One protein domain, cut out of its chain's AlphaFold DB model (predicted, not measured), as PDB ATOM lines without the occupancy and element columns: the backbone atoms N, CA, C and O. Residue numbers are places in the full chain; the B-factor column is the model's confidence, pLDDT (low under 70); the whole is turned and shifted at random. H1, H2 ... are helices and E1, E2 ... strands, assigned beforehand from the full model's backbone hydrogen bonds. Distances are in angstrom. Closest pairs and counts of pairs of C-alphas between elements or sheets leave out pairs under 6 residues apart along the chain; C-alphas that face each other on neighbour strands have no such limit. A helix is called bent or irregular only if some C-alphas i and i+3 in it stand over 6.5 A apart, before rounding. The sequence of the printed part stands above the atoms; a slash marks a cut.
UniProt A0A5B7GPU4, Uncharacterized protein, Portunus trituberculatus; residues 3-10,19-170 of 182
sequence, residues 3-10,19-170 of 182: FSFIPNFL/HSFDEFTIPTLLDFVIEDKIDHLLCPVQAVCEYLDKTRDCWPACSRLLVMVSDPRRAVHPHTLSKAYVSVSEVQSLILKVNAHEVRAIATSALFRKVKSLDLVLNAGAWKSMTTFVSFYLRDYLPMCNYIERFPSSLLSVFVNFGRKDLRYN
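AT A GLANCE: This is residues 3 to 10 and 19 to 170 of the 182 residues of an uncharacterized protein of Portunus trituberculatus (UniProt A0A5B7GPU4). A cluster of helices makes one end of this domain: H5 and H9 lie side by side and run opposite ways, and H6 packs on both at a steep angle. The other end is made by the kinked helix H2 and the long loop of residues 62 to 77, with helix H3 after that loop and a small pair of strands, E1 and E2, from the two ends of the printed part. The printed part has 160 residues with nine named helices and two named strands, in the order E1 H1 H2 H3 H4 H5 H6 H7 H8 H9 E2; the two strands form an antiparallel sheet, and the class is mostly helix. The whole is compact and rounded, with a radius of gyration of the C-alphas of 16.4 A and spans of 44 by 40 by 33 A.

IN THESE COORDINATES: E1 is residues 3 to 5 and begins at C-alpha 3, (-40.396, 49.024, -16.764). H1 is residues 37 to 40. H2, residues 44 to 61, measures 24.4 A; it is irregular, with C-alphas 54 and 57 7.9 A apart, and has a kink of 70 degrees near residue 55. H3 is residues 78 to 86, 13.6 A long, and H4 is residues 90 to 93. H5, residues 100 to 115, measures 22.3 A and begins at C-alpha 100, (-38.266, 30.205, -13.959). H6 is residues 118 to 124, H7 residues 130 to 136, H8 residues 145 to 148, and H9 residues 153 to 161, 12.8 A long. E2, residues 167 to 169, ends at C-alpha 169, (-45.127, 49.002, -17.437).

HOW THE PARTS SIT: E1 and E2 are antiparallel neighbours; N 4 and O 168 are within hydrogen-bond range at 3.0 A, N 168 and O 4 at 2.8 A. H1 and H2 are close but not clearly touching, and H2 touches no helix. H3 and H5 are close but not clearly touching, the closest C-alphas, of Ser 82 and Ala 100, 7.1 A apart. H5 touches H9 at a shallow tilt of 23 degrees, opposite ways; the closest C-alphas, of Arg 104 and Val 160, are 5.2 A apart. H6 touches H5 at a steep tilt of 46 degrees, closest at Phe 112 and Val 121, with C-alphas 6.0 A apart. H6 also touches H9, the closest C-alphas, of Ala 124 and Ser 157, 5.5 A apart. H7 only just touches H6, and H8 only just touches H5, each with 3 pairs of C-alphas within 8 A. H4 is apart from H5. In H5, H6 and H7 every O i to N i+4 pair is within hydrogen-bond range; H2 has 9 of 14, H3 4 of 5 and H9 4 of 5, and H1, H4 and H8 are too short for such a pair.

THE WHOLE: The two C-alphas farthest apart, those of Asp 71 and Lys 116, are 47.0 A apart. Residues 11 to 18 are not printed, and C-alphas 10 and 19 are 9.6 A apart across this cut. The link from H2 to H3 is long, with 16 residues. The mean pLDDT of the printed part is 70.3, and 79 residues are under 70, among them residues 78 to 98 and 141 to 170.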
ATOM      1  N   PHE A   3     -39.638  49.678 -17.828       75.19
ATOM      2  CA  PHE A   3     -40.396  49.024 -16.764       75.19
ATOM      3  C   PHE A   3     -39.935  49.504 -15.395       75.19
ATOM      4  O   PHE A   3     -38.736  49.619 -15.144       75.19
ATOM      5  N   SER A   4     -40.889  49.686 -14.486       75.38
ATOM      6  CA  SER A   4     -40.619  49.887 -13.065       75.38
ATOM      7  C   SER A   4     -41.161  48.733 -12.239       75.38
ATOM      8  O   SER A   4     -41.899  47.866 -12.713       75.38
ATOM      9  N   PHE A   5     -40.796  48.728 -10.968       72.00
ATOM     10  CA  PHE A   5     -41.378  47.832  -9.987       72.00
ATOM     11  C   PHE A   5     -42.569  48.511  -9.313       72.00
ATOM     12  O   PHE A   5     -42.631  49.737  -9.210       72.00
ATOM     13  N   ILE A   6     -43.532  47.712  -8.849       71.19
ATOM     14  CA  ILE A   6     -44.671  48.232  -8.084       71.19
ATOM     15  C   ILE A   6     -44.137  48.993  -6.853       71.19
ATOM     16  O   ILE A   6     -43.314  48.436  -6.119       71.19
ATOM     17  N   PRO A   7     -44.605  50.231  -6.591       64.12
ATOM     18  CA  PRO A   7     -44.230  50.965  -5.388       64.12
ATOM     19  C   PRO A   7     -44.501  50.113  -4.141       64.12
ATOM     20  O   PRO A   7     -45.586  49.550  -4.007       64.12
ATOM     21  N   ASN A   8     -43.519  50.012  -3.241       66.69
ATOM     22  CA  ASN A   8     -43.534  49.169  -2.031       66.69
ATOM     23  C   ASN A   8     -43.338  47.657  -2.246       66.69
ATOM     24  O   ASN A   8     -43.491  46.881  -1.301       66.69
ATOM     25  N   PHE A   9     -42.977  47.204  -3.450       67.25
ATOM     26  CA  PHE A   9     -42.549  45.820  -3.623       67.25
ATOM     27  C   PHE A   9     -41.221  45.568  -2.898       67.25
ATOM     28  O   PHE A   9     -40.206  46.189  -3.210       67.25
ATOM     29  N   LEU A  10     -41.229  44.611  -1.966       62.78
ATOM     30  CA  LEU A  10     -40.034  44.108  -1.295       62.78
ATOM     31  C   LEU A  10     -39.750  42.685  -1.767       62.78
ATOM     32  O   LEU A  10     -40.498  41.748  -1.470       62.78
ATOM     33  N   HIS A  19     -32.613  50.622  -1.721       54.69
ATOM     34  CA  HIS A  19     -33.770  51.348  -2.235       54.69
ATOM     35  C   HIS A  19     -34.333  50.631  -3.470       54.69
ATOM     36  O   HIS A  19     -33.667  49.775  -4.053       54.69
ATOM     37  N   SER A  20     -35.608  50.900  -3.763       58.53
ATOM     38  CA  SER A  20     -36.399  50.312  -4.852       58.53
ATOM     39  C   SER A  20     -35.565  49.910  -6.063       58.53
ATOM     40  O   SER A  20     -34.692  50.661  -6.479       58.53
ATOM     41  N   PHE A  21     -35.872  48.762  -6.664       63.06
ATOM     42  CA  PHE A  21     -35.298  48.424  -7.961       63.06
ATOM     43  C   PHE A  21     -35.509  49.584  -8.939       63.06
ATOM     44  O   PHE A  21     -36.650  50.013  -9.142       63.06
ATOM     45  N   ASP A  22     -34.409  50.068  -9.508       66.81
ATOM     46  CA  ASP A  22     -34.446  51.152 -10.474       66.81
ATOM     47  C   ASP A  22     -35.255  50.748 -11.707       66.81
ATOM     48  O   ASP A  22     -35.393  49.568 -12.062       66.81
ATOM     49  N   GLU A  23     -35.810  51.761 -12.361       74.62
ATOM     50  CA  GLU A  23     -36.415  51.602 -13.669       74.62
ATOM     51  C   GLU A  23     -35.379  51.030 -14.650       74.62
ATOM     52  O   GLU A  23     -34.233  51.475 -14.703       74.62
ATOM     53  N   PHE A  24     -35.779  50.031 -15.437       72.25
ATOM     54  CA  PHE A  24     -34.895  49.421 -16.425       72.25
ATOM     55  C   PHE A  24     -35.516  49.439 -17.814       72.25
ATOM     56  O   PHE A  24     -36.729  49.304 -18.002       72.25
ATOM     57  N   THR A  25     -34.649  49.585 -18.814       75.62
ATOM     58  CA  THR A  25     -35.033  49.589 -20.224       75.62
ATOM     59  C   THR A  25     -34.624  48.277 -20.867       75.62
ATOM     60  O   THR A  25     -33.461  47.884 -20.811       75.62
ATOM     61  N   ILE A  26     -35.574  47.618 -21.522       72.69
ATOM     62  CA  ILE A  26     -35.283  46.515 -22.432       72.69
ATOM     63  C   ILE A  26     -34.926  47.127 -23.793       72.69
ATOM     64  O   ILE A  26     -35.796  47.793 -24.385       72.69
ATOM     65  N   PRO A  27     -33.676  46.963 -24.271       69.44
ATOM     66  CA  PRO A  27     -33.289  47.417 -25.599       69.44
ATOM     67  C   PRO A  27     -34.010  46.582 -26.659       69.44
ATOM     68  O   PRO A  27     -34.308  45.404 -26.444       69.44
ATOM     69  N   THR A  28     -34.314  47.200 -27.797       68.19
ATOM     70  CA  THR A  28     -34.850  46.459 -28.940       68.19
ATOM     71  C   THR A  28     -33.800  45.471 -29.444       68.19
ATOM     72  O   THR A  28     -32.613  45.785 -29.478       68.19
ATOM     73  N   LEU A  29     -34.234  44.263 -29.811       65.81
ATOM     74  CA  LEU A  29     -33.350  43.299 -30.468       65.81
ATOM     75  C   LEU A  29     -33.190  43.565 -31.964       65.81
ATOM     76  O   LEU A  29     -32.355  42.918 -32.582       65.81
ATOM     77  N   LEU A  30     -33.955  44.502 -32.535       64.25
ATOM     78  CA  LEU A  30     -33.874  44.831 -33.962       64.25
ATOM     79  C   LEU A  30     -32.458  45.237 -34.389       64.25
ATOM     80  O   LEU A  30     -32.066  44.943 -35.508       64.25
ATOM     81  N   ASP A  31     -31.673  45.822 -33.482       62.12
ATOM     82  CA  ASP A  31     -30.293  46.229 -33.763       62.12
ATOM     83  C   ASP A  31     -29.287  45.056 -33.704       62.12
ATOM     84  O   ASP A  31     -28.115  45.225 -34.032       62.12
ATOM     85  N   PHE A  32     -29.717  43.870 -33.252       58.94
ATOM     86  CA  PHE A  32     -28.853  42.714 -32.960       58.94
ATOM     87  C   PHE A  32     -29.269  41.421 -33.673       58.94
ATOM     88  O   PHE A  32     -28.512  40.449 -33.665       58.94
ATOM     89  N   VAL A  33     -30.472  41.384 -34.240       57.97
ATOM     90  CA  VAL A  33     -31.029  40.222 -34.928       57.97
ATOM     91  C   VAL A  33     -30.724  40.340 -36.418       57.97
ATOM     92  O   VAL A  33     -31.105  41.309 -37.068       57.97
ATOM     93  N   ILE A  34     -30.009  39.342 -36.943       55.41
ATOM     94  CA  ILE A  34     -29.838  39.123 -38.386       55.41
ATOM     95  C   ILE A  34     -31.235  38.817 -38.954       55.41
ATOM     96  O   ILE A  34     -32.006  38.172 -38.256       55.41
ATOM     97  N   GLU A  35     -31.559  39.288 -40.165       56.59
ATOM     98  CA  GLU A  35     -32.887  39.336 -40.833       56.59
ATOM     99  C   GLU A  35     -33.728  38.027 -40.915       56.59
ATOM    100  O   GLU A  35     -34.685  37.938 -41.688       56.59
ATOM    101  N   ASP A  36     -33.438  36.994 -40.130       60.03
ATOM    102  CA  ASP A  36     -34.285  35.822 -39.991       60.03
ATOM    103  C   ASP A  36     -35.539  36.137 -39.159       60.03
ATOM    104  O   ASP A  36     -35.504  36.425 -37.960       60.03
ATOM    105  N   LYS A  37     -36.706  35.993 -39.802       59.66
ATOM    106  CA  LYS A  37     -38.051  36.202 -39.223       59.66
ATOM    107  C   LYS A  37     -38.300  35.478 -37.892       59.66
ATOM    108  O   LYS A  37     -39.179  35.891 -37.140       59.66
ATOM    109  N   ILE A  38     -37.568  34.400 -37.611       60.50
ATOM    110  CA  ILE A  38     -37.721  33.595 -36.392       60.50
ATOM    111  C   ILE A  38     -37.125  34.314 -35.175       60.50
ATOM    112  O   ILE A  38     -37.725  34.290 -34.102       60.50
ATOM    113  N   ASP A  39     -36.006  35.016 -35.334       61.88
ATOM    114  CA  ASP A  39     -35.315  35.674 -34.223       61.88
ATOM    115  C   ASP A  39     -36.091  36.896 -33.700       61.88
ATOM    116  O   ASP A  39     -36.006  37.244 -32.520       61.88
ATOM    117  N   HIS A  40     -36.949  37.496 -34.533       64.50
ATOM    118  CA  HIS A  40     -37.904  38.519 -34.102       64.50
ATOM    119  C   HIS A  40     -38.874  37.999 -33.025       64.50
ATOM    120  O   HIS A  40     -39.192  38.724 -32.082       64.50
ATOM    121  N   LEU A  41     -39.271  36.720 -33.083       65.62
ATOM    122  CA  LEU A  41     -40.109  36.090 -32.051       65.62
ATOM    123  C   LEU A  41     -39.367  35.901 -30.719       65.62
ATOM    124  O   LEU A  41     -39.999  35.732 -29.678       65.62
ATOM    125  N   LEU A  42     -38.033  35.949 -30.735       68.69
ATOM    126  CA  LEU A  42     -37.199  35.891 -29.535       68.69
ATOM    127  C   LEU A  42     -37.006  37.275 -28.898       68.69
ATOM    128  O   LEU A  42     -36.442  37.363 -27.807       68.69
ATOM    129  N   CYS A  43     -37.479  38.355 -29.537       73.75
ATOM    130  CA  CYS A  43     -37.383  39.711 -29.011       73.75
ATOM    131  C   CYS A  43     -38.324  39.931 -27.824       73.75
ATOM    132  O   CYS A  43     -39.543  40.008 -28.007       73.75
ATOM    133  N   PRO A  44     -37.790  40.161 -26.605       72.44
ATOM    134  CA  PRO A  44     -38.637  40.404 -25.441       72.44
ATOM    135  C   PRO A  44     -39.464  41.682 -25.585       72.44
ATOM    136  O   PRO A  44     -40.586  41.738 -25.096       72.44
ATOM    137  N   VAL A  45     -38.937  42.703 -26.275       78.94
ATOM    138  CA  VAL A  45     -39.679  43.945 -26.540       78.94
ATOM    139  C   VAL A  45     -40.888  43.664 -27.422       78.94
ATOM    140  O   VAL A  45     -41.984  44.091 -27.074       78.94
ATOM    141  N   GLN A  46     -40.715  42.917 -28.515       77.31
ATOM    142  CA  GLN A  46     -41.821  42.564 -29.401       77.31
ATOM    143  C   GLN A  46     -42.863  41.708 -28.677       77.31
ATOM    144  O   GLN A  46     -44.048  42.024 -28.734       77.31
ATOM    145  N   ALA A  47     -42.423  40.693 -27.928       78.50
ATOM    146  CA  ALA A  47     -43.317  39.851 -27.140       78.50
ATOM    147  C   ALA A  47     -44.150  40.671 -26.140       78.50
ATOM    148  O   ALA A  47     -45.349  40.430 -25.988       78.50
ATOM    149  N   VAL A  48     -43.549  41.671 -25.480       79.62
ATOM    150  CA  VAL A  48     -44.294  42.555 -24.576       79.62
ATOM    151  C   VAL A  48     -45.212  43.510 -25.340       79.62
ATOM    152  O   VAL A  48     -46.350  43.676 -24.915       79.62
ATOM    153  N   CYS A  49     -44.781  44.110 -26.454       81.06
ATOM    154  CA  CYS A  49     -45.651  44.953 -27.285       81.06
ATOM    155  C   CYS A  49     -46.904  44.187 -27.728       81.06
ATOM    156  O   CYS A  49     -48.019  44.627 -27.462       81.06
ATOM    157  N   GLU A  50     -46.728  42.994 -28.302       82.19
ATOM    158  CA  GLU A  50     -47.841  42.145 -28.730       82.19
ATOM    159  C   GLU A  50     -48.753  41.750 -27.563       82.19
ATOM    160  O   GLU A  50     -49.975  41.701 -27.711       82.19
ATOM    161  N   TYR A  51     -48.176  41.468 -26.391       83.19
ATOM    162  CA  TYR A  51     -48.949  41.175 -25.188       83.19
ATOM    163  C   TYR A  51     -49.791  42.378 -24.745       83.19
ATOM    164  O   TYR A  51     -50.977  42.222 -24.440       83.19
ATOM    165  N   LEU A  52     -49.205  43.577 -24.713       82.81
ATOM    166  CA  LEU A  52     -49.903  44.810 -24.342       82.81
ATOM    167  C   LEU A  52     -51.033  45.126 -25.326       82.81
ATOM    168  O   LEU A  52     -52.135  45.454 -24.892       82.81
ATOM    169  N   ASP A  53     -50.797  44.951 -26.625       83.81
ATOM    170  CA  ASP A  53     -51.816  45.158 -27.655       83.81
ATOM    171  C   ASP A  53     -52.992  44.190 -27.489       83.81
ATOM    172  O   ASP A  53     -54.151  44.608 -27.496       83.81
ATOM    173  N   LYS A  54     -52.705  42.901 -27.259       83.19
ATOM    174  CA  LYS A  54     -53.727  41.858 -27.063       83.19
ATOM    175  C   LYS A  54     -54.476  41.979 -25.738       83.19
ATOM    176  O   LYS A  54     -55.594  41.486 -25.629       83.19
ATOM    177  N   THR A  55     -53.874  42.601 -24.724       82.38
ATOM    178  CA  THR A  55     -54.480  42.743 -23.391       82.38
ATOM    179  C   THR A  55     -54.996  44.144 -23.097       82.38
ATOM    180  O   THR A  55     -55.513  44.360 -22.005       82.38
ATOM    181  N   ARG A  56     -54.936  45.077 -24.053       80.94
ATOM    182  CA  ARG A  56     -55.309  46.489 -23.877       80.94
ATOM    183  C   ARG A  56     -56.651  46.688 -23.168       80.94
ATOM    184  O   ARG A  56     -56.745  47.492 -22.244       80.94
ATOM    185  N   ASP A  57     -57.664  45.910 -23.536       78.94
ATOM    186  CA  ASP A  57     -59.015  46.057 -22.984       78.94
ATOM    187  C   ASP A  57     -59.135  45.497 -21.553       78.94
ATOM    188  O   ASP A  57     -60.089  45.795 -20.835       78.94
ATOM    189  N   CYS A  58     -58.161  44.705 -21.097       73.06
ATOM    190  CA  CYS A  58     -58.126  44.092 -19.768       73.06
ATOM    191  C   CYS A  58     -57.507  44.989 -18.680       73.06
ATOM    192  O   CYS A  58     -57.612  44.673 -17.495       73.06
ATOM    193  N   TRP A  59     -56.875  46.099 -19.066       67.31
ATOM    194  CA  TRP A  59     -56.107  46.978 -18.181       67.31
ATOM    195  C   TRP A  59     -56.862  48.016 -17.327       67.31
ATOM    196  O   TRP A  59     -56.214  48.534 -16.414       67.31
ATOM    197  N   PRO A  60     -58.170  48.324 -17.493       58.38
ATOM    198  CA  PRO A  60     -58.810  49.387 -16.706       58.38
ATOM    199  C   PRO A  60     -58.747  49.220 -15.174       58.38
ATOM    200  O   PRO A  60     -58.994  50.183 -14.458       58.38
ATOM    201  N   ALA A  61     -58.413  48.027 -14.659       59.56
ATOM    202  CA  ALA A  61     -58.453  47.708 -13.229       59.56
ATOM    203  C   ALA A  61     -57.131  47.190 -12.617       59.56
ATOM    204  O   ALA A  61     -57.113  46.864 -11.428       59.56
ATOM    205  N   CYS A  62     -56.022  47.069 -13.368       64.38
ATOM    206  CA  CYS A  62     -54.804  46.417 -12.859       64.38
ATOM    207  C   CYS A  62     -53.518  47.221 -13.102       64.38
ATOM    208  O   CYS A  62     -53.226  47.623 -14.220       64.38
ATOM    209  N   SER A  63     -52.709  47.403 -12.053       71.56
ATOM    210  CA  SER A  63     -51.403  48.082 -12.111       71.56
ATOM    211  C   SER A  63     -50.229  47.162 -12.474       71.56
ATOM    212  O   SER A  63     -49.089  47.625 -12.537       71.56
ATOM    213  N   ARG A  64     -50.478  45.861 -12.681       75.94
ATOM    214  CA  ARG A  64     -49.446  44.857 -12.983       75.94
ATOM    215  C   ARG A  64     -49.350  44.601 -14.481       75.94
ATOM    216  O   ARG A  64     -50.369  44.579 -15.156       75.94
ATOM    217  N   LEU A  65     -48.138  44.309 -14.962       80.06
ATOM    218  CA  LEU A  65     -47.899  43.979 -16.370       80.06
ATOM    219  C   LEU A  65     -48.706  42.757 -16.832       80.06
ATOM    220  O   LEU A  65     -49.250  42.781 -17.924       80.06
ATOM    221  N   LEU A  66     -48.773  41.695 -16.023       81.50
ATOM    222  CA  LEU A  66     -49.429  40.442 -16.404       81.50
ATOM    223  C   LEU A  66     -50.849  40.371 -15.827       81.50
ATOM    224  O   LEU A  66     -51.038  40.300 -14.607       81.50
ATOM    225  N   VAL A  67     -51.834  40.330 -16.720       81.50
ATOM    226  CA  VAL A  67     -53.271  40.254 -16.437       81.50
ATOM    227  C   VAL A  67     -53.883  38.932 -16.916       81.50
ATOM    228  O   VAL A  67     -53.487  38.362 -17.933       81.50
ATOM    229  N   MET A  68     -54.853  38.431 -16.153       79.19
ATOM    230  CA  MET A  68     -55.723  37.323 -16.539       79.19
ATOM    231  C   MET A  68     -56.710  37.819 -17.599       79.19
ATOM    232  O   MET A  68     -57.410  38.806 -17.372       79.19
ATOM    233  N   VAL A  69     -56.777  37.119 -18.734       76.31
ATOM    234  CA  VAL A  69     -57.684  37.461 -19.846       76.31
ATOM    235  C   VAL A  69     -59.113  36.951 -19.587       76.31
ATOM    236  O   VAL A  69     -60.077  37.526 -20.082       76.31
ATOM    237  N   SER A  70     -59.260  35.907 -18.765       76.06
ATOM    238  CA  SER A  70     -60.549  35.371 -18.313       76.06
ATOM    239  C   SER A  70     -61.201  36.248 -17.237       76.06
ATOM    240  O   SER A  70     -60.502  36.798 -16.385       76.06
ATOM    241  N   ASP A  71     -62.531  36.294 -17.219       71.81
ATOM    242  CA  ASP A  71     -63.318  36.902 -16.137       71.81
ATOM    243  C   ASP A  71     -63.176  36.084 -14.827       71.81
ATOM    244  O   ASP A  71     -63.224  34.850 -14.885       71.81
ATOM    245  N   PRO A  72     -62.950  36.709 -13.652       75.00
ATOM    246  CA  PRO A  72     -62.706  38.134 -13.431       75.00
ATOM    247  C   PRO A  72     -61.296  38.560 -13.832       75.00
ATOM    248  O   PRO A  72     -60.296  37.949 -13.440       75.00
ATOM    249  N   ARG A  73     -61.226  39.672 -14.577       78.00
ATOM    250  CA  ARG A  73     -59.972  40.297 -15.017       78.00
ATOM    251  C   ARG A  73     -59.193  40.775 -13.794       78.00
ATOM    252  O   ARG A  73     -59.625  41.672 -13.076       78.00
ATOM    253  N   ARG A  74     -58.040  40.157 -13.543       77.19
ATOM    254  CA  ARG A  74     -57.190  40.434 -12.374       77.19
ATOM    255  C   ARG A  74     -55.720  40.206 -12.684       77.19
ATOM    256  O   ARG A  74     -55.384  39.568 -13.677       77.19
ATOM    257  N   ALA A  75     -54.841  40.669 -11.801       77.88
ATOM    258  CA  ALA A  75     -53.421  40.331 -11.848       77.88
ATOM    259  C   ALA A  75     -53.205  38.810 -11.892       77.88
ATOM    260  O   ALA A  75     -53.835  38.065 -11.133       77.88
ATOM    261  N   VAL A  76     -52.279  38.346 -12.736       77.12
ATOM    262  CA  VAL A  76     -51.905  36.928 -12.773       77.12
ATOM    263  C   VAL A  76     -51.268  36.534 -11.441       77.12
ATOM    264  O   VAL A  76     -50.298  37.143 -10.985       77.12
ATOM    265  N   HIS A  77     -51.801  35.484 -10.812       73.56
ATOM    266  CA  HIS A  77     -51.234  34.966  -9.573       73.56
ATOM    267  C   HIS A  77     -49.858  34.319  -9.842       73.56
ATOM    268  O   HIS A  77     -49.710  33.579 -10.819       73.56
ATOM    269  N   PRO A  78     -48.868  34.492  -8.948       67.25
ATOM    270  CA  PRO A  78     -47.560  33.838  -8.995       67.25
ATOM    271  C   PRO A  78     -47.537  32.372  -9.448       67.25
ATOM    272  O   PRO A  78     -46.664  31.968 -10.208       67.25
ATOM    273  N   HIS A  79     -48.488  31.581  -8.954       67.31
ATOM    274  CA  HIS A  79     -48.589  30.147  -9.229       67.31
ATOM    275  C   HIS A  79     -49.042  29.846 -10.668       67.31
ATOM    276  O   HIS A  79     -48.666  28.826 -11.239       67.31
ATOM    277  N   THR A  80     -49.819  30.745 -11.273       69.94
ATOM    278  CA  THR A  80     -50.286  30.618 -12.659       69.94
ATOM    279  C   THR A  80     -49.133  30.806 -13.640       69.94
ATOM    280  O   THR A  80     -49.029  30.049 -14.599       69.94
ATOM    281  N   LEU A  81     -48.211  31.738 -13.363       66.81
ATOM    282  CA  LEU A  81     -47.009  31.931 -14.184       66.81
ATOM    283  C   LEU A  81     -46.127  30.684 -14.188       66.81
ATOM    284  O   LEU A  81     -45.718  30.234 -15.251       66.81
ATOM    285  N   SER A  82     -45.894  30.085 -13.016       63.44
ATOM    286  CA  SER A  82     -45.132  28.836 -12.903       63.44
ATOM    287  C   SER A  82     -45.721  27.706 -13.754       63.44
ATOM    288  O   SER A  82     -44.958  26.944 -14.334       63.44
ATOM    289  N   LYS A  83     -47.053  27.619 -13.867       60.97
ATOM    290  CA  LYS A  83     -47.726  26.634 -14.730       60.97
ATOM    291  C   LYS A  83     -47.615  26.970 -16.217       60.97
ATOM    292  O   LYS A  83     -47.412  26.065 -17.015       60.97
ATOM    293  N   ALA A  84     -47.706  28.250 -16.581       60.47
ATOM    294  CA  ALA A  84     -47.603  28.689 -17.973       60.47
ATOM    295  C   ALA A  84     -46.231  28.363 -18.593       60.47
ATOM    296  O   ALA A  84     -46.175  27.932 -19.741       60.47
ATOM    297  N   TYR A  85     -45.137  28.484 -17.826       56.38
ATOM    298  CA  TYR A  85     -43.795  28.095 -18.291       56.38
ATOM    299  C   TYR A  85     -43.700  26.613 -18.675       56.38
ATOM    300  O   TYR A  85     -43.027  26.279 -19.642       56.38
ATOM    301  N   VAL A  86     -44.404  25.735 -17.957       51.72
ATOM    302  CA  VAL A  86     -44.380  24.282 -18.200       51.72
ATOM    303  C   VAL A  86     -45.151  23.898 -19.471       51.72
ATOM    304  O   VAL A  86     -44.838  22.891 -20.100       51.72
ATOM    305  N   SER A  87     -46.136  24.705 -19.882       49.09
ATOM    306  CA  SER A  87     -46.955  24.445 -21.077       49.09
ATOM    307  C   SER A  87     -46.315  24.866 -22.407       49.09
ATOM    308  O   SER A  87     -46.910  24.648 -23.461       49.09
ATOM    309  N   VAL A  88     -45.119  25.468 -22.394       51.28
ATOM    310  CA  VAL A  88     -44.413  25.873 -23.618       51.28
ATOM    311  C   VAL A  88     -43.697  24.655 -24.223       51.28
ATOM    312  O   VAL A  88     -42.571  24.349 -23.858       51.28
ATOM    313  N   SER A  89     -44.372  23.993 -25.173       44.69
ATOM    314  CA  SER A  89     -43.896  22.893 -26.037       44.69
ATOM    315  C   SER A  89     -43.577  21.557 -25.346       44.69
ATOM    316  O   SER A  89     -42.548  21.390 -24.700       44.69
ATOM    317  N   GLU A  90     -44.415  20.547 -25.606       47.97
ATOM    318  CA  GLU A  90     -44.225  19.140 -25.205       47.97
ATOM    319  C   GLU A  90     -42.827  18.596 -25.559       47.97
ATOM    320  O   GLU A  90     -42.240  17.839 -24.789       47.97
ATOM    321  N   VAL A  91     -42.247  19.039 -26.680       41.97
ATOM    322  CA  VAL A  91     -40.939  18.575 -27.171       41.97
ATOM    323  C   VAL A  91     -39.767  19.236 -26.428       41.97
ATOM    324  O   VAL A  91     -38.736  18.599 -26.219       41.97
ATOM    325  N   GLN A  92     -39.906  20.491 -25.979       47.22
ATOM    326  CA  GLN A  92     -38.858  21.186 -25.211       47.22
ATOM    327  C   GLN A  92     -38.947  20.909 -23.706       47.22
ATOM    328  O   GLN A  92     -37.907  20.777 -23.058       47.22
ATOM    329  N   SER A  93     -40.156  20.732 -23.166       48.81
ATOM    330  CA  SER A  93     -40.413  20.434 -21.750       48.81
ATOM    331  C   SER A  93     -39.838  19.092 -21.276       48.81
ATOM    332  O   SER A  93     -39.553  18.929 -20.088       48.81
ATOM    333  N   LEU A  94     -39.650  18.128 -22.186       47.84
ATOM    334  CA  LEU A  94     -39.039  16.822 -21.898       47.84
ATOM    335  C   LEU A  94     -37.504  16.883 -21.789       47.84
ATOM    336  O   LEU A  94     -36.919  16.124 -21.019       47.84
ATOM    337  N   ILE A  95     -36.854  17.787 -22.530       48.09
ATOM    338  CA  ILE A  95     -35.381  17.886 -22.613       48.09
ATOM    339  C   ILE A  95     -34.841  18.924 -21.627       48.09
ATOM    340  O   ILE A  95     -33.795  18.741 -21.007       48.09
ATOM    341  N   LEU A  96     -35.573  20.017 -21.451       53.78
ATOM    342  CA  LEU A  96     -35.245  21.097 -20.547       53.78
ATOM    343  C   LEU A  96     -36.427  21.180 -19.586       53.78
ATOM    344  O   LEU A  96     -37.525  21.539 -19.993       53.78
ATOM    345  N   LYS A  97     -36.244  20.854 -18.303       60.00
ATOM    346  CA  LYS A  97     -37.238  21.165 -17.259       60.00
ATOM    347  C   LYS A  97     -37.307  22.690 -17.075       60.00
ATOM    348  O   LYS A  97     -36.924  23.202 -16.021       60.00
ATOM    349  N   VAL A  98     -37.720  23.419 -18.117       63.84
ATOM    350  CA  VAL A  98     -37.709  24.879 -18.191       63.84
ATOM    351  C   VAL A  98     -38.694  25.385 -17.159       63.84
ATOM    352  O   VAL A  98     -39.910  25.357 -17.320       63.84
ATOM    353  N   ASN A  99     -38.140  25.838 -16.050       72.69
ATOM    354  CA  ASN A  99     -38.857  26.586 -15.043       72.69
ATOM    355  C   ASN A  99     -38.154  27.934 -14.865       72.69
ATOM    356  O   ASN A  99     -37.038  28.142 -15.347       72.69
ATOM    357  N   ALA A 100     -38.798  28.857 -14.153       72.62
ATOM    358  CA  ALA A 100     -38.266  30.205 -13.959       72.62
ATOM    359  C   ALA A 100     -36.847  30.225 -13.347       72.62
ATOM    360  O   ALA A 100     -36.058  31.111 -13.670       72.62
ATOM    361  N   HIS A 101     -36.499  29.255 -12.491       77.81
ATOM    362  CA  HIS A 101     -35.152  29.155 -11.927       77.81
ATOM    363  C   HIS A 101     -34.127  28.683 -12.958       77.81
ATOM    364  O   HIS A 101     -33.028  29.228 -12.976       77.81
ATOM    365  N   GLU A 102     -34.482  27.751 -13.846       79.25
ATOM    366  CA  GLU A 102     -33.579  27.306 -14.918       79.25
ATOM    367  C   GLU A 102     -33.337  28.404 -15.958       79.25
ATOM    368  O   GLU A 102     -32.191  28.643 -16.327       79.25
ATOM    369  N   VAL A 103     -34.371  29.155 -16.360       76.88
ATOM    370  CA  VAL A 103     -34.195  30.321 -17.252       76.88
ATOM    371  C   VAL A 103     -33.226  31.331 -16.627       76.88
ATOM    372  O   VAL A 103     -32.293  31.801 -17.280       76.88
ATOM    373  N   ARG A 104     -33.392  31.611 -15.328       82.69
ATOM    374  CA  ARG A 104     -32.493  32.491 -14.575       82.69
ATOM    375  C   ARG A 104     -31.069  31.930 -14.480       82.69
ATOM    376  O   ARG A 104     -30.112  32.689 -14.626       82.69
ATOM    377  N   ALA A 105     -30.910  30.628 -14.249       84.00
ATOM    378  CA  ALA A 105     -29.611  29.956 -14.179       84.00
ATOM    379  C   ALA A 105     -28.847  30.075 -15.502       84.00
ATOM    380  O   ALA A 105     -27.694  30.508 -15.530       84.00
ATOM    381  N   ILE A 106     -29.526  29.797 -16.613       81.81
ATOM    382  CA  ILE A 106     -28.962  29.905 -17.958       81.81
ATOM    383  C   ILE A 106     -28.564  31.355 -18.269       81.81
ATOM    384  O   ILE A 106     -27.428  31.600 -18.680       81.81
ATOM    385  N   ALA A 107     -29.452  32.324 -18.019       82.94
ATOM    386  CA  ALA A 107     -29.184  33.737 -18.290       82.94
ATOM    387  C   ALA A 107     -27.996  34.277 -17.473       82.94
ATOM    388  O   ALA A 107     -27.104  34.921 -18.023       82.94
ATOM    389  N   THR A 108     -27.944  33.982 -16.168       86.69
ATOM    390  CA  THR A 108     -26.829  34.407 -15.299       86.69
ATOM    391  C   THR A 108     -25.511  33.709 -15.630       86.69
ATOM    392  O   THR A 108     -24.465  34.352 -15.581       86.69
ATOM    393  N   SER A 109     -25.543  32.436 -16.029       87.00
ATOM    394  CA  SER A 109     -24.350  31.710 -16.485       87.00
ATOM    395  C   SER A 109     -23.794  32.292 -17.786       87.00
ATOM    396  O   SER A 109     -22.589  32.521 -17.889       87.00
ATOM    397  N   ALA A 110     -24.659  32.598 -18.760       84.44
ATOM    398  CA  ALA A 110     -24.261  33.263 -20.000       84.44
ATOM    399  C   ALA A 110     -23.707  34.672 -19.738       84.44
ATOM    400  O   ALA A 110     -22.662  35.042 -20.278       84.44
ATOM    401  N   LEU A 111     -24.353  35.439 -18.850       85.75
ATOM    402  CA  LEU A 111     -23.852  36.744 -18.427       85.75
ATOM    403  C   LEU A 111     -22.453  36.611 -17.817       85.75
ATOM    404  O   LEU A 111     -21.541  37.304 -18.260       85.75
ATOM    405  N   PHE A 112     -22.260  35.686 -16.872       87.69
ATOM    406  CA  PHE A 112     -20.961  35.445 -16.244       87.69
ATOM    407  C   PHE A 112     -19.884  35.087 -17.268       87.69
ATOM    408  O   PHE A 112     -18.785  35.635 -17.210       87.69
ATOM    409  N   ARG A 113     -20.195  34.227 -18.247       86.06
ATOM    410  CA  ARG A 113     -19.253  33.889 -19.323       86.06
ATOM    411  C   ARG A 113     -18.826  35.111 -20.127       86.06
ATOM    412  O   ARG A 113     -17.648  35.198 -20.460       86.06
ATOM    413  N   LYS A 114     -19.750  36.040 -20.384       84.25
ATOM    414  CA  LYS A 114     -19.518  37.239 -21.191       84.25
ATOM    415  C   LYS A 114     -18.771  38.339 -20.443       84.25
ATOM    416  O   LYS A 114     -17.839  38.912 -20.992       84.25
ATOM    417  N   VAL A 115     -19.175  38.648 -19.209       86.38
ATOM    418  CA  VAL A 115     -18.607  39.782 -18.455       86.38
ATOM    419  C   VAL A 115     -17.476  39.387 -17.509       86.38
ATOM    420  O   VAL A 115     -16.753  40.264 -17.052       86.38
ATOM    421  N   LYS A 116     -17.335  38.092 -17.179       86.25
ATOM    422  CA  LYS A 116     -16.325  37.537 -16.252       86.25
ATOM    423  C   LYS A 116     -16.236  38.254 -14.892       86.25
ATOM    424  O   LYS A 116     -15.227  38.162 -14.205       86.25
ATOM    425  N   SER A 117     -17.307  38.933 -14.480       88.56
ATOM    426  CA  SER A 117     -17.406  39.682 -13.226       88.56
ATOM    427  C   SER A 117     -18.504  39.084 -12.357       88.56
ATOM    428  O   SER A 117     -19.675  39.068 -12.743       88.56
ATOM    429  N   LEU A 118     -18.120  38.595 -11.176       87.94
ATOM    430  CA  LEU A 118     -19.075  38.096 -10.189       87.94
ATOM    431  C   LEU A 118     -19.950  39.223  -9.643       87.94
ATOM    432  O   LEU A 118     -21.149  39.013  -9.514       87.94
ATOM    433  N   ASP A 119     -19.406  40.416  -9.408       87.31
ATOM    434  CA  ASP A 119     -20.175  41.544  -8.867       87.31
ATOM    435  C   ASP A 119     -21.322  41.952  -9.794       87.31
ATOM    436  O   ASP A 119     -22.456  42.130  -9.346       87.31
ATOM    437  N   LEU A 120     -21.070  42.017 -11.106       84.44
ATOM    438  CA  LEU A 120     -22.113  42.315 -12.091       84.44
ATOM    439  C   LEU A 120     -23.183  41.217 -12.146       84.44
ATOM    440  O   LEU A 120     -24.370  41.521 -12.264       84.44
ATOM    441  N   VAL A 121     -22.786  39.949 -12.031       86.44
ATOM    442  CA  VAL A 121     -23.715  38.807 -12.036       86.44
ATOM    443  C   VAL A 121     -24.546  38.757 -10.759       86.44
ATOM    444  O   VAL A 121     -25.754  38.536 -10.825       86.44
ATOM    445  N   LEU A 122     -23.929  38.991  -9.601       85.69
ATOM    446  CA  LEU A 122     -24.605  39.041  -8.309       85.69
ATOM    447  C   LEU A 122     -25.561  40.230  -8.235       85.69
ATOM    448  O   LEU A 122     -26.690  40.060  -7.776       85.69
ATOM    449  N   ASN A 123     -25.168  41.390  -8.765       83.38
ATOM    450  CA  ASN A 123     -26.038  42.556  -8.858       83.38
ATOM    451  C   ASN A 123     -27.235  42.294  -9.791       83.38
ATOM    452  O   ASN A 123     -28.386  42.426  -9.371       83.38
ATOM    453  N   ALA A 124     -26.994  41.803 -11.014       81.12
ATOM    454  CA  ALA A 124     -28.060  41.447 -11.957       81.12
ATOM    455  C   ALA A 124     -29.007  40.383 -11.377       81.12
ATOM    456  O   ALA A 124     -30.231  40.485 -11.482       81.12
ATOM    457  N   GLY A 125     -28.435  39.380 -10.708       80.38
ATOM    458  CA  GLY A 125     -29.134  38.317  -9.997       80.38
ATOM    459  C   GLY A 125     -29.735  38.733  -8.659       80.38
ATOM    460  O   GLY A 125     -30.382  37.898  -8.035       80.38
ATOM    461  N   ALA A 126     -29.557  39.974  -8.196       79.56
ATOM    462  CA  ALA A 126     -29.892  40.422  -6.840       79.56
ATOM    463  C   ALA A 126     -29.568  39.372  -5.755       79.56
ATOM    464  O   ALA A 126     -30.411  39.048  -4.907       79.56
ATOM    465  N   TRP A 127     -28.373  38.788  -5.831       81.94
ATOM    466  CA  TRP A 127     -27.858  37.816  -4.877       81.94
ATOM    467  C   TRP A 127     -26.785  38.454  -4.013       81.94
ATOM    468  O   TRP A 127     -25.901  39.141  -4.507       81.94
ATOM    469  N   LYS A 128     -26.840  38.175  -2.709       76.44
ATOM    470  CA  LYS A 128     -25.827  38.652  -1.760       76.44
ATOM    471  C   LYS A 128     -24.581  37.780  -1.741       76.44
ATOM    472  O   LYS A 128     -23.504  38.256  -1.417       76.44
ATOM    473  N   SER A 129     -24.755  36.488  -2.015       83.69
ATOM    474  CA  SER A 129     -23.690  35.504  -1.886       83.69
ATOM    475  C   SER A 129     -23.339  34.897  -3.230       83.69
ATOM    476  O   SER A 129     -24.208  34.382  -3.940       83.69
ATOM    477  N   MET A 130     -22.036  34.854  -3.507       88.38
ATOM    478  CA  MET A 130     -21.459  34.052  -4.580       88.38
ATOM    479  C   MET A 130     -21.883  32.586  -4.477       88.38
ATOM    480  O   MET A 130     -22.179  31.969  -5.497       88.38
ATOM    481  N   THR A 131     -21.979  32.032  -3.265       88.06
ATOM    482  CA  THR A 131     -22.364  30.624  -3.080       88.06
ATOM    483  C   THR A 131     -23.765  30.345  -3.611       88.06
ATOM    484  O   THR A 131     -24.002  29.284  -4.172       88.06
ATOM    485  N   THR A 132     -24.686  31.314  -3.536       86.56
ATOM    486  CA  THR A 132     -26.017  31.162  -4.133       86.56
ATOM    487  C   THR A 132     -25.924  31.011  -5.646       86.56
ATOM    488  O   THR A 132     -26.553  30.119  -6.208       86.56
ATOM    489  N   PHE A 133     -25.124  31.854  -6.301       87.50
ATOM    490  CA  PHE A 133     -24.909  31.750  -7.739       87.50
ATOM    491  C   PHE A 133     -24.236  30.422  -8.102       87.50
ATOM    492  O   PHE A 133     -24.795  29.650  -8.877       87.50
ATOM    493  N   VAL A 134     -23.084  30.127  -7.504       88.19
ATOM    494  CA  VAL A 134     -22.260  28.964  -7.858       88.19
ATOM    495  C   VAL A 134     -22.991  27.648  -7.591       88.19
ATOM    496  O   VAL A 134     -23.000  26.779  -8.453       88.19
ATOM    497  N   SER A 135     -23.647  27.499  -6.438       87.19
ATOM    498  CA  SER A 135     -24.275  26.228  -6.059       87.19
ATOM    499  C   SER A 135     -25.612  25.967  -6.752       87.19
ATOM    500  O   SER A 135     -25.963  24.808  -6.953       87.19
ATOM    501  N   PHE A 136     -26.378  27.010  -7.103       84.88
ATOM    502  CA  PHE A 136     -27.753  26.829  -7.588       84.88
ATOM    503  C   PHE A 136     -27.987  27.286  -9.027       84.88
ATOM    504  O   PHE A 136     -28.918  26.784  -9.660       84.88
ATOM    505  N   TYR A 137     -27.170  28.191  -9.570       86.25
ATOM    506  CA  TYR A 137     -27.456  28.871 -10.840       86.25
ATOM    507  C   TYR A 137     -26.335  28.802 -11.875       86.25
ATOM    508  O   TYR A 137     -26.629  28.937 -13.059       86.25
ATOM    509  N   LEU A 138     -25.083  28.570 -11.475       88.31
ATOM    510  CA  LEU A 138     -24.007  28.324 -12.426       88.31
ATOM    511  C   LEU A 138     -24.270  26.992 -13.140       88.31
ATOM    512  O   LEU A 138     -24.572  25.972 -12.514       88.31
ATOM    513  N   ARG A 139     -24.231  27.023 -14.469       86.19
ATOM    514  CA  ARG A 139     -24.486  25.872 -15.331       86.19
ATOM    515  C   ARG A 139     -23.393  25.737 -16.374       86.19
ATOM    516  O   ARG A 139     -23.107  26.693 -17.100       86.19
ATOM    517  N   ASP A 140     -22.884  24.524 -16.526       74.69
ATOM    518  CA  ASP A 140     -21.986  24.138 -17.610       74.69
ATOM    519  C   ASP A 140     -22.791  23.502 -18.744       74.69
ATOM    520  O   ASP A 140     -23.140  22.328 -18.702       74.69
ATOM    521  N   TYR A 141     -23.134  24.301 -19.756       64.75
ATOM    522  CA  TYR A 141     -23.790  23.826 -20.975       64.75
ATOM    523  C   TYR A 141     -22.968  24.264 -22.188       64.75
ATOM    524  O   TYR A 141     -22.451  25.378 -22.215       64.75
ATOM    525  N   LEU A 142     -22.845  23.381 -23.180       55.06
ATOM    526  CA  LEU A 142     -21.990  23.561 -24.362       55.06
ATOM    527  C   LEU A 142     -22.748  23.758 -25.699       55.06
ATOM    528  O   LEU A 142     -22.182  24.410 -26.569       55.06
ATOM    529  N   PRO A 143     -24.011  23.311 -25.906       52.75
ATOM    530  CA  PRO A 143     -24.694  23.544 -27.194       52.75
ATOM    531  C   PRO A 143     -25.606  24.786 -27.252       52.75
ATOM    532  O   PRO A 143     -25.590  25.521 -28.236       52.75
ATOM    533  N   MET A 144     -26.405  25.059 -26.209       51.25
ATOM    534  CA  MET A 144     -27.396  26.157 -26.218       51.25
ATOM    535  C   MET A 144     -26.769  27.540 -25.942       51.25
ATOM    536  O   MET A 144     -27.345  28.580 -26.268       51.25
ATOM    537  N   CYS A 145     -25.560  27.559 -25.370       52.44
ATOM    538  CA  CYS A 145     -24.842  28.781 -25.013       52.44
ATOM    539  C   CYS A 145     -24.456  29.629 -26.229       52.44
ATOM    540  O   CYS A 145     -24.535  30.848 -26.136       52.44
ATOM    541  N   ASN A 146     -24.185  29.025 -27.390       54.66
ATOM    542  CA  ASN A 146     -23.805  29.776 -28.593       54.66
ATOM    543  C   ASN A 146     -24.901  30.722 -29.105       54.66
ATOM    544  O   ASN A 146     -24.586  31.722 -29.741       54.66
ATOM    545  N   TYR A 147     -26.180  30.429 -28.841       60.84
ATOM    546  CA  TYR A 147     -27.285  31.325 -29.199       60.84
ATOM    547  C   TYR A 147     -27.492  32.412 -28.147       60.84
ATOM    548  O   TYR A 147     -27.643  33.582 -28.484       60.84
ATOM    549  N   ILE A 148     -27.454  32.048 -26.865       61.88
ATOM    550  CA  ILE A 148     -27.721  32.982 -25.765       61.88
ATOM    551  C   ILE A 148     -26.567  33.982 -25.584       61.88
ATOM    552  O   ILE A 148     -26.801  35.138 -25.238       61.88
ATOM    553  N   GLU A 149     -25.327  33.589 -25.880       61.53
ATOM    554  CA  GLU A 149     -24.157  34.479 -25.835       61.53
ATOM    555  C   GLU A 149     -24.180  35.580 -26.911       61.53
ATOM    556  O   GLU A 149     -23.538  36.628 -26.732       61.53
ATOM    557  N   ARG A 150     -24.973  35.402 -27.982       66.62
ATOM    558  CA  ARG A 150     -25.209  36.446 -28.995       66.62
ATOM    559  C   ARG A 150     -25.942  37.646 -28.407       66.62
ATOM    560  O   ARG A 150     -25.713  38.770 -28.848       66.62
ATOM    561  N   PHE A 151     -26.763  37.448 -27.375       66.31
ATOM    562  CA  PHE A 151     -27.465  38.556 -26.743       66.31
ATOM    563  C   PHE A 151     -26.492  39.513 -26.042       66.31
ATOM    564  O   PHE A 151     -25.537  39.074 -25.387       66.31
ATOM    565  N   PRO A 152     -26.702  40.837 -26.135       64.94
ATOM    566  CA  PRO A 152     -25.884  41.800 -25.409       64.94
ATOM    567  C   PRO A 152     -26.016  41.582 -23.893       64.94
ATOM    568  O   PRO A 152     -27.052  41.139 -23.395       64.94
ATOM    569  N   SER A 153     -24.958  41.895 -23.137       65.56
ATOM    570  CA  SER A 153     -24.929  41.717 -21.674       65.56
ATOM    571  C   SER A 153     -26.057  42.479 -20.966       65.56
ATOM    572  O   SER A 153     -26.593  41.993 -19.970       65.56
ATOM    573  N   SER A 154     -26.473  43.623 -21.517       62.97
ATOM    574  CA  SER A 154     -27.637  44.392 -21.065       62.97
ATOM    575  C   SER A 154     -28.934  43.584 -21.141       62.97
ATOM    576  O   SER A 154     -29.704  43.567 -20.185       62.97
ATOM    577  N   LEU A 155     -29.156  42.852 -22.233       62.59
ATOM    578  CA  LEU A 155     -30.348  42.028 -22.402       62.59
ATOM    579  C   LEU A 155     -30.302  40.764 -21.540       62.59
ATOM    580  O   LEU A 155     -31.317  40.376 -20.968       62.59
ATOM    581  N   LEU A 156     -29.127  40.154 -21.376       64.56
ATOM    582  CA  LEU A 156     -28.963  39.043 -20.436       64.56
ATOM    583  C   LEU A 156     -29.303  39.483 -19.007       64.56
ATOM    584  O   LEU A 156     -30.056  38.792 -18.329       64.56
ATOM    585  N   SER A 157     -28.855  40.668 -18.578       61.62
ATOM    586  CA  SER A 157     -29.228  41.261 -17.282       61.62
ATOM    587  C   SER A 157     -30.742  41.496 -17.144       61.62
ATOM    588  O   SER A 157     -31.327  41.269 -16.081       61.62
ATOM    589  N   VAL A 158     -31.413  41.874 -18.237       62.09
ATOM    590  CA  VAL A 158     -32.877  41.977 -18.276       62.09
ATOM    591  C   VAL A 158     -33.526  40.610 -18.073       62.09
ATOM    592  O   VAL A 158     -34.404  40.500 -17.223       62.09
ATOM    593  N   PHE A 159     -33.098  39.561 -18.781       61.94
ATOM    594  CA  PHE A 159     -33.663  38.211 -18.634       61.94
ATOM    595  C   PHE A 159     -33.522  37.649 -17.217       61.94
ATOM    596  O   PHE A 159     -34.394  36.920 -16.756       61.94
ATOM    597  N   VAL A 160     -32.473  38.033 -16.487       60.78
ATOM    598  CA  VAL A 160     -32.301  37.663 -15.071       60.78
ATOM    599  C   VAL A 160     -33.397  38.273 -14.180       60.78
ATOM    600  O   VAL A 160     -33.785  37.693 -13.156       60.78
ATOM    601  N   ASN A 161     -33.920  39.432 -14.577       57.03
ATOM    602  CA  ASN A 161     -34.992  40.146 -13.891       57.03
ATOM    603  C   ASN A 161     -36.386  39.867 -14.483       57.03
ATOM    604  O   ASN A 161     -37.391  40.014 -13.779       57.03
ATOM    605  N   PHE A 162     -36.452  39.400 -15.730       50.16
ATOM    606  CA  PHE A 162     -37.670  38.971 -16.402       50.16
ATOM    607  C   PHE A 162     -38.166  37.663 -15.767       50.16
ATOM    608  O   PHE A 162     -37.449  36.671 -15.687       50.16
ATOM    609  N   GLY A 163     -39.382  37.681 -15.220       48.81
ATOM    610  CA  GLY A 163     -39.912  36.607 -14.366       48.81
ATOM    611  C   GLY A 163     -40.152  37.027 -12.913       48.81
ATOM    612  O   GLY A 163     -40.715  36.258 -12.128       48.81
ATOM    613  N   ARG A 164     -39.797  38.265 -12.543       55.97
ATOM    614  CA  ARG A 164     -40.286  38.885 -11.306       55.97
ATOM    615  C   ARG A 164     -41.746  39.302 -11.465       55.97
ATOM    616  O   ARG A 164     -42.167  39.797 -12.504       55.97
ATOM    617  N   LYS A 165     -42.531  39.066 -10.417       56.72
ATOM    618  CA  LYS A 165     -44.005  39.028 -10.446       56.72
ATOM    619  C   LYS A 165     -44.647  40.407 -10.259       56.72
ATOM    620  O   LYS A 165     -45.870  40.540 -10.239       56.72
ATOM    621  N   ASP A 166     -43.800  41.419 -10.118       59.47
ATOM    622  CA  ASP A 166     -44.136  42.734  -9.579       59.47
ATOM    623  C   ASP A 166     -43.614  43.846 -10.499       59.47
ATOM    624  O   ASP A 166     -43.327  44.959 -10.060       59.47
ATOM    625  N   LEU A 167     -43.490  43.516 -11.789       59.81
ATOM    626  CA  LEU A 167     -43.187  44.461 -12.853       59.81
ATOM    627  C   LEU A 167     -44.443  45.244 -13.240       59.81
ATOM    628  O   LEU A 167     -45.538  44.692 -13.407       59.81
ATOM    629  N   ARG A 168     -44.239  46.541 -13.432       65.25
ATOM    630  CA  ARG A 168     -45.192  47.500 -13.962       65.25
ATOM    631  C   ARG A 168     -44.617  48.099 -15.239       65.25
ATOM    632  O   ARG A 168     -43.439  48.442 -15.313       65.25
ATOM    633  N   TYR A 169     -45.464  48.230 -16.250       63.16
ATOM    634  CA  TYR A 169     -45.127  49.002 -17.437       63.16
ATOM    635  C   TYR A 169     -45.430  50.485 -17.200       63.16
ATOM    636  O   TYR A 169     -46.505  50.818 -16.700       63.16
ATOM    637  N   ASN A 170     -44.485  51.358 -17.553       61.34
ATOM    638  CA  ASN A 170     -44.581  52.801 -17.304       61.34
ATOM    639  C   ASN A 170     -45.151  53.609 -18.481       61.34
ATOM    640  O   ASN A 170     -45.378  54.808 -18.342       61.34
TER     641      ASN A 170